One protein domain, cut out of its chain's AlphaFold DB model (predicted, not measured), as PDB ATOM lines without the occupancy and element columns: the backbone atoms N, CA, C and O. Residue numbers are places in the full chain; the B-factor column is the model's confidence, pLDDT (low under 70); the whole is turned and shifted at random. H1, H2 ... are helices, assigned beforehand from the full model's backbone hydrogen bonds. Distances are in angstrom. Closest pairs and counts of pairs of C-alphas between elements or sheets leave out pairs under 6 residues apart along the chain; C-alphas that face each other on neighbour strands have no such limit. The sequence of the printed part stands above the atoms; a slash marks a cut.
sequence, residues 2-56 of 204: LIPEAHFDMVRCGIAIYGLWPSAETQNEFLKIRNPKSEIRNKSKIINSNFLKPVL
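This is residues 2 to 56 of the 204 residues of the protein "Ala_racemase_C domain-containing protein" of Candidatus Berkelbacteria bacterium RIFCSPHIGHO2_12_FULL_36_9 (UniProt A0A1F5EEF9). This is a loop-rich, flat coil of chain with little regular structure: an open arm with the short H1, then the short H2, then the longer H3, and a long loop from residue 35 that swings out beyond H3 and returns towards H2. Residues 4 to 13 stick out. The 55 printed residues have three named helices, H1, H2, H3 in order, and no named strand; the class is all helix, with 19 residues in named elements. It is loose, with radius of gyration of the C-alphas 12.7 A and spans of 38 by 30 by 15 A.

Look first at H1, residues 4 to 7, then H2, residues 15 to 18, joined by a short link; they are apart. A tight link leads to H3, residues 24 to 34, which is apart from both. In H3 every O i to N i+4 pair is within hydrogen-bond range; H1 and H2 are too short for such a pair, and each has its one O i to N i+3 pair within range.

Find C-alpha 4 at (-28.010, -12.535, 7.149), where H1 begins. H3 runs 15.5 A from C-alpha 24 at (-22.202, 0.761, 19.765) to C-alpha 34 at (-23.003, -0.503, 4.349); H1 measures 5.6 A and H2 5.4 A.

The C-alphas farthest apart, of Asp 9 and Arg 41, are 39.2 A from each other. The printed part has no cut, and neither link between helices is long. Look for low confidence, pLDDT under 70, at residues 36 to 50.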
ATOM      1  N   LEU A   2     -26.869  -7.903  10.957       81.81
ATOM      2  CA  LEU A   2     -25.438  -7.925  10.610       81.81
ATOM      3  C   LEU A   2     -24.988  -9.198   9.885       81.81
ATOM      4  O   LEU A   2     -24.079  -9.134   9.071       81.81
ATOM      5  N   ILE A   3     -25.617 -10.330  10.203       87.62
ATOM      6  CA  ILE A   3     -25.248 -11.661   9.709       87.62
ATOM      7  C   ILE A   3     -26.513 -12.278   9.097       87.62
ATOM      8  O   ILE A   3     -27.300 -12.883   9.832       87.62
ATOM      9  N   PRO A   4     -26.814 -12.014   7.811       87.06
ATOM     10  CA  PRO A   4     -28.010 -12.535   7.149       87.06
ATOM     11  C   PRO A   4     -28.110 -14.063   7.165       87.06
ATOM     12  O   PRO A   4     -29.208 -14.606   7.244       87.06
ATOM     13  N   GLU A   5     -26.971 -14.749   7.163       91.19
ATOM     14  CA  GLU A   5     -26.857 -16.209   7.156       91.19
ATOM     15  C   GLU A   5     -27.364 -16.828   8.468       91.19
ATOM     16  O   GLU A   5     -27.804 -17.972   8.489       91.19
ATOM     17  N   ALA A   6     -27.365 -16.057   9.561       91.81
ATOM     18  CA  ALA A   6     -27.846 -16.489  10.873       91.81
ATOM     19  C   ALA A   6     -29.362 -16.295  11.067       91.81
ATOM     20  O   ALA A   6     -29.865 -16.469  12.177       91.81
ATOM     21  N   HIS A   7     -30.099 -15.870  10.035       92.75
ATOM     22  CA  HIS A   7     -31.542 -15.652  10.152       92.75
ATOM     23  C   HIS A   7     -32.349 -16.957  10.199       92.75
ATOM     24  O   HIS A   7     -33.379 -16.973  10.875       92.75
ATOM     25  N   PHE A   8     -31.882 -18.023   9.532       93.31
ATOM     26  CA  PHE A   8     -32.610 -19.293   9.382       93.31
ATOM     27  C   PHE A   8     -34.103 -19.053   9.062       93.31
ATOM     28  O   PHE A   8     -34.420 -18.169   8.264       93.31
ATOM     29  N   ASP A   9     -35.013 -19.799   9.691       96.75
ATOM     30  CA  ASP A   9     -36.459 -19.699   9.463       96.75
ATOM     31  C   ASP A   9     -37.138 -18.564  10.254       96.75
ATOM     32  O   ASP A   9     -38.247 -18.147   9.921       96.75
ATOM     33  N   MET A  10     -36.509 -18.053  11.326       94.38
ATOM     34  CA  MET A  10     -37.117 -17.050  12.209       94.38
ATOM     35  C   MET A  10     -36.087 -16.189  12.948       94.38
ATOM     36  O   MET A  10     -35.161 -16.687  13.586       94.38
ATOM     37  N   VAL A  11     -36.343 -14.875  12.995       94.00
ATOM     38  CA  VAL A  11     -35.566 -13.902  13.778       94.00
ATOM     39  C   VAL A  11     -36.358 -13.360  14.970       94.00
ATOM     40  O   VAL A  11     -37.549 -13.076  14.871       94.00
ATOM     41  N   ARG A  12     -35.681 -13.159  16.108       94.56
ATOM     42  CA  ARG A  12     -36.261 -12.533  17.310       94.56
ATOM     43  C   ARG A  12     -35.786 -11.093  17.437       94.56
ATOM     44  O   ARG A  12     -34.725 -10.814  17.993       94.56
ATOM     45  N   CYS A  13     -36.564 -10.175  16.883       92.31
ATOM     46  CA  CYS A  13     -36.248  -8.753  16.912       92.31
ATOM     47  C   CYS A  13     -36.618  -8.146  18.276       92.31
ATOM     48  O   CYS A  13     -37.782  -8.133  18.656       92.31
ATOM     49  N   GLY A  14     -35.616  -7.651  19.010       95.56
ATOM     50  CA  GLY A  14     -35.788  -6.978  20.302       95.56
ATOM     51  C   GLY A  14     -35.638  -5.459  20.190       95.56
ATOM     52  O   GLY A  14     -36.395  -4.796  19.486       95.56
ATOM     53  N   ILE A  15     -34.610  -4.910  20.847       96.00
ATOM     54  CA  ILE A  15     -34.349  -3.462  20.993       96.00
ATOM     55  C   ILE A  15     -34.384  -2.662  19.680       96.00
ATOM     56  O   ILE A  15     -34.785  -1.499  19.662       96.00
ATOM     57  N   ALA A  16     -34.026  -3.309  18.568       94.00
ATOM     58  CA  ALA A  16     -34.021  -2.712  17.240       94.00
ATOM     59  C   ALA A  16     -35.421  -2.276  16.775       94.00
ATOM     60  O   ALA A  16     -35.525  -1.285  16.055       94.00
ATOM     61  N   ILE A  17     -36.492  -2.947  17.223       95.00
ATOM     62  CA  ILE A  17     -37.879  -2.537  16.940       95.00
ATOM     63  C   ILE A  17     -38.174  -1.163  17.560       95.00
ATOM     64  O   ILE A  17     -38.895  -0.359  16.979       95.00
ATOM     65  N   TYR A  18     -37.551  -0.847  18.698       95.75
ATOM     66  CA  TYR A  18     -37.666   0.457  19.359       95.75
ATOM     67  C   TYR A  18     -36.720   1.515  18.769       95.75
ATOM     68  O   TYR A  18     -36.608   2.626  19.297       95.75
ATOM     69  N   GLY A  19     -36.037   1.185  17.668       94.44
ATOM     70  CA  GLY A  19     -35.153   2.098  16.959       94.44
ATOM     71  C   GLY A  19     -33.821   2.347  17.656       94.44
ATOM     72  O   GLY A  19     -33.211   3.392  17.441       94.44
ATOM     73  N   LEU A  20     -33.380   1.403  18.485       94.69
ATOM     74  CA  LEU A  20     -32.147   1.476  19.259       94.69
ATOM     75  C   LEU A  20     -31.194   0.349  18.848       94.69
ATOM     76  O   LEU A  20     -31.620  -0.766  18.546       94.69
ATOM     77  N   TRP A  21     -29.894   0.635  18.830       93.69
ATOM     78  CA  TRP A  21     -28.879  -0.372  18.523       93.69
ATOM     79  C   TRP A  21     -28.607  -1.259  19.746       93.69
ATOM     80  O   TRP A  21     -28.523  -0.732  20.852       93.69
ATOM     81  N   PRO A  22     -28.407  -2.582  19.582       94.12
ATOM     82  CA  PRO A  22     -28.017  -3.459  20.690       94.12
ATOM     83  C   PRO A  22     -26.731  -3.035  21.399       94.12
ATOM     84  O   PRO A  22     -26.615  -3.208  22.608       94.12
ATOM     85  N   SER A  23     -25.775  -2.488  20.647       91.44
ATOM     86  CA  SER A  23     -24.530  -1.937  21.170       91.44
ATOM     87  C   SER A  23     -23.911  -0.952  20.174       91.44
ATOM     88  O   SER A  23     -24.268  -0.942  18.987       91.44
ATOM     89  N   ALA A  24     -22.950  -0.148  20.634       87.44
ATOM     90  CA  ALA A  24     -22.202   0.761  19.765       87.44
ATOM     91  C   ALA A  24     -21.360  -0.008  18.731       87.44
ATOM     92  O   ALA A  24     -21.227   0.421  17.587       87.44
ATOM     93  N   GLU A  25     -20.824  -1.167  19.107       88.81
ATOM     94  CA  GLU A  25     -20.071  -2.069  18.232       88.81
ATOM     95  C   GLU A  25     -20.961  -2.568  17.094       88.81
ATOM     96  O   GLU A  25     -20.580  -2.469  15.932       88.81
ATOM     97  N   THR A  26     -22.187  -2.995  17.415       89.38
ATOM     98  CA  THR A  26     -23.174  -3.459  16.427       89.38
ATOM     99  C   THR A  26     -23.495  -2.364  15.408       89.38
ATOM    100  O   THR A  26     -23.538  -2.620  14.204       89.38
ATOM    101  N   GLN A  27     -23.688  -1.128  15.879       87.94
ATOM    102  CA  GLN A  27     -23.901   0.028  15.008       87.94
ATOM    103  C   GLN A  27     -22.686   0.286  14.106       87.94
ATOM    104  O   GLN A  27     -22.841   0.504  12.903       87.94
ATOM    105  N   ASN A  28     -21.480   0.261  14.676       86.38
ATOM    106  CA  ASN A  28     -20.244   0.514  13.942       86.38
ATOM    107  C   ASN A  28     -19.994  -0.547  12.862       86.38
ATOM    108  O   ASN A  28     -19.665  -0.185  11.735       86.38
ATOM    109  N   GLU A  29     -20.186  -1.831  13.169       86.88
ATOM    110  CA  GLU A  29     -20.057  -2.910  12.182       86.88
ATOM    111  C   GLU A  29     -21.097  -2.784  11.066       86.88
ATOM    112  O   GLU A  29     -20.760  -2.884   9.887       86.88
ATOM    113  N   PHE A  30     -22.344  -2.443  11.401       86.00
ATOM    114  CA  PHE A  30     -23.383  -2.226  10.392       86.00
ATOM    115  C   PHE A  30     -23.019  -1.092   9.426       86.00
ATOM    116  O   PHE A  30     -23.203  -1.200   8.212       86.00
ATOM    117  N   LEU A  31     -22.486   0.003   9.969       82.69
ATOM    118  CA  LEU A  31     -22.034   1.153   9.194       82.69
ATOM    119  C   LEU A  31     -20.866   0.802   8.266       82.69
ATOM    120  O   LEU A  31     -20.865   1.255   7.120       82.69
ATOM    121  N   LYS A  32     -19.913  -0.020   8.726       82.69
ATOM    122  CA  LYS A  32     -18.794  -0.507   7.903       82.69
ATOM    123  C   LYS A  32     -19.283  -1.360   6.734       82.69
ATOM    124  O   LYS A  32     -18.882  -1.103   5.603       82.69
ATOM    125  N   ILE A  33     -20.184  -2.313   6.993       82.12
ATOM    126  CA  ILE A  33     -20.761  -3.188   5.959       82.12
ATOM    127  C   ILE A  33     -21.478  -2.357   4.888       82.12
ATOM    128  O   ILE A  33     -21.335  -2.618   3.697       82.12
ATOM    129  N   ARG A  34     -22.237  -1.329   5.294       76.00
ATOM    130  CA  ARG A  34     -23.003  -0.503   4.349       76.00
ATOM    131  C   ARG A  34     -22.197   0.553   3.603       76.00
ATOM    132  O   ARG A  34     -22.581   0.897   2.491       76.00
ATOM    133  N   ASN A  35     -21.131   1.088   4.195       71.44
ATOM    134  CA  ASN A  35     -20.308   2.140   3.592       71.44
ATOM    135  C   ASN A  35     -18.811   1.778   3.626       71.44
ATOM    136  O   ASN A  35     -18.022   2.475   4.277       71.44
ATOM    137  N   PRO A  36     -18.388   0.737   2.883       60.06
ATOM    138  CA  PRO A  36     -17.025   0.204   2.947       60.06
ATOM    139  C   PRO A  36     -15.940   1.191   2.479       60.06
ATOM    140  O   PRO A  36     -14.786   1.050   2.861       60.06
ATOM    141  N   LYS A  37     -16.293   2.225   1.696       55.62
ATOM    142  CA  LYS A  37     -15.363   3.267   1.205       55.62
ATOM    143  C   LYS A  37     -15.200   4.478   2.138       55.62
ATOM    144  O   LYS A  37     -14.480   5.411   1.795       55.62
ATOM    145  N   SER A  38     -15.879   4.515   3.286       55.12
ATOM    146  CA  SER A  38     -15.762   5.635   4.230       55.12
ATOM    147  C   SER A  38     -14.614   5.407   5.216       55.12
ATOM    148  O   SER A  38     -14.809   4.952   6.341       55.12
ATOM    149  N   GLU A  39     -13.388   5.724   4.795       48.00
ATOM    150  CA  GLU A  39     -12.274   5.853   5.735       48.00
ATOM    151  C   GLU A  39     -12.638   6.861   6.834       48.00
ATOM    152  O   GLU A  39     -13.106   7.980   6.596       48.00
ATOM    153  N   ILE A  40     -12.458   6.412   8.070       52.22
ATOM    154  CA  ILE A  40     -12.941   7.006   9.314       52.22
ATOM    155  C   ILE A  40     -12.125   8.267   9.619       52.22
ATOM    156  O   ILE A  40     -11.262   8.275  10.489       52.22
ATOM    157  N   ARG A  41     -12.381   9.361   8.898       45.09
ATOM    158  CA  ARG A  41     -11.704  10.644   9.146       45.09
ATOM    159  C   ARG A  41     -12.473  11.564  10.096       45.09
ATOM    160  O   ARG A  41     -11.905  12.520  10.601       45.09
ATOM    161  N   ASN A  42     -13.745  11.265  10.389       42.09
ATOM    162  CA  ASN A  42     -14.558  12.005  11.363       42.09
ATOM    163  C   ASN A  42     -15.679  11.129  11.959       42.09
ATOM    164  O   ASN A  42     -16.801  11.104  11.447       42.09
ATOM    165  N   LYS A  43     -15.398  10.449  13.085       45.94
ATOM    166  CA  LYS A  43     -16.374   9.639  13.855       45.94
ATOM    167  C   LYS A  43     -17.677  10.392  14.180       45.94
ATOM    168  O   LYS A  43     -18.725   9.775  14.298       45.94
ATOM    169  N   SER A  44     -17.632  11.720  14.276       43.50
ATOM    170  CA  SER A  44     -18.751  12.560  14.722       43.50
ATOM    171  C   SER A  44     -19.863  12.779  13.685       43.50
ATOM    172  O   SER A  44     -20.934  13.245  14.059       43.50
ATOM    173  N   LYS A  45     -19.643  12.479  12.391       39.41
ATOM    174  CA  LYS A  45     -20.598  12.819  11.310       39.41
ATOM    175  C   LYS A  45     -21.380  11.621  10.740       39.41
ATOM    176  O   LYS A  45     -22.338  11.833  10.006       39.41
ATOM    177  N   ILE A  46     -21.014  10.386  11.103       45.12
ATOM    178  CA  ILE A  46     -21.632   9.133  10.603       45.12
ATOM    179  C   ILE A  46     -22.760   8.626  11.536       45.12
ATOM    180  O   ILE A  46     -23.546   7.759  11.170       45.12
ATOM    181  N   ILE A  47     -22.926   9.222  12.723       45.84
ATOM    182  CA  ILE A  47     -23.837   8.743  13.788       45.84
ATOM    183  C   ILE A  47     -25.336   8.951  13.451       45.84
ATOM    184  O   ILE A  47     -26.206   8.480  14.172       45.84
ATOM    185  N   ASN A  48     -25.672   9.555  12.307       46.78
ATOM    186  CA  ASN A  48     -27.049   9.624  11.801       46.78
ATOM    187  C   ASN A  48     -27.332   8.530  10.761       46.78
ATOM    188  O   ASN A  48     -27.785   8.814   9.650       46.78
ATOM    189  N   SER A  49     -27.099   7.259  11.102       52.97
ATOM    190  CA  SER A  49     -27.728   6.187  10.331       52.97
ATOM    191  C   SER A  49     -29.235   6.252  10.594       52.97
ATOM    192  O   SER A  49     -29.709   5.696  11.580       52.97
ATOM    193  N   ASN A  50     -30.002   6.891   9.706       62.16
ATOM    194  CA  ASN A  50     -31.478   6.927   9.720       62.16
ATOM    195  C   ASN A  50     -32.145   5.534   9.608       62.16
ATOM    196  O   ASN A  50     -33.345   5.441   9.352       62.16
ATOM    197  N   PHE A  51     -31.368   4.459   9.747       83.38
ATOM    198  CA  PHE A  51     -31.819   3.086   9.642       83.38
ATOM    199  C   PHE A  51     -32.669   2.673  10.842       83.38
ATOM    200  O   PHE A  51     -33.786   2.204  10.659       83.38
ATOM    201  N   LEU A  52     -32.169   2.907  12.057       90.00
ATOM    202  CA  LEU A  52     -32.956   2.774  13.278       90.00
ATOM    203  C   LEU A  52     -33.369   4.167  13.742       90.00
ATOM    204  O   LEU A  52     -32.540   5.073  13.826       90.00
ATOM    205  N   LYS A  53     -34.667   4.344  13.991       91.62
ATOM    206  CA  LYS A  53     -35.256   5.619  14.407       91.62
ATOM    207  C   LYS A  53     -35.835   5.458  15.809       91.62
ATOM    208  O   LYS A  53     -36.863   4.792  15.924       91.62
ATOM    209  N   PRO A  54     -35.215   6.042  16.850       94.31
ATOM    210  CA  PRO A  54     -35.718   5.936  18.214       94.31
ATOM    211  C   PRO A  54     -37.183   6.371  18.304       94.31
ATOM    212  O   PRO A  54     -37.535   7.467  17.865       94.31
ATOM    213  N   VAL A  55     -38.030   5.509  18.869       95.12
ATOM    214  CA  VAL A  55     -39.484   5.751  18.961       95.12
ATOM    215  C   VAL A  55     -39.894   6.430  20.271       95.12
ATOM    216  O   VAL A  55     -40.930   7.088  20.343       95.12
ATOM    217  N   LEU A  56     -39.079   6.290  21.320       96.31
ATOM    218  CA  LEU A  56     -39.360   6.835  22.645       96.31
ATOM    219  C   LEU A  56     -39.012   8.328  22.718       96.31
ATOM    220  O   LEU A  56     -37.928   8.761  22.332       96.31
TER     221      LEU A  56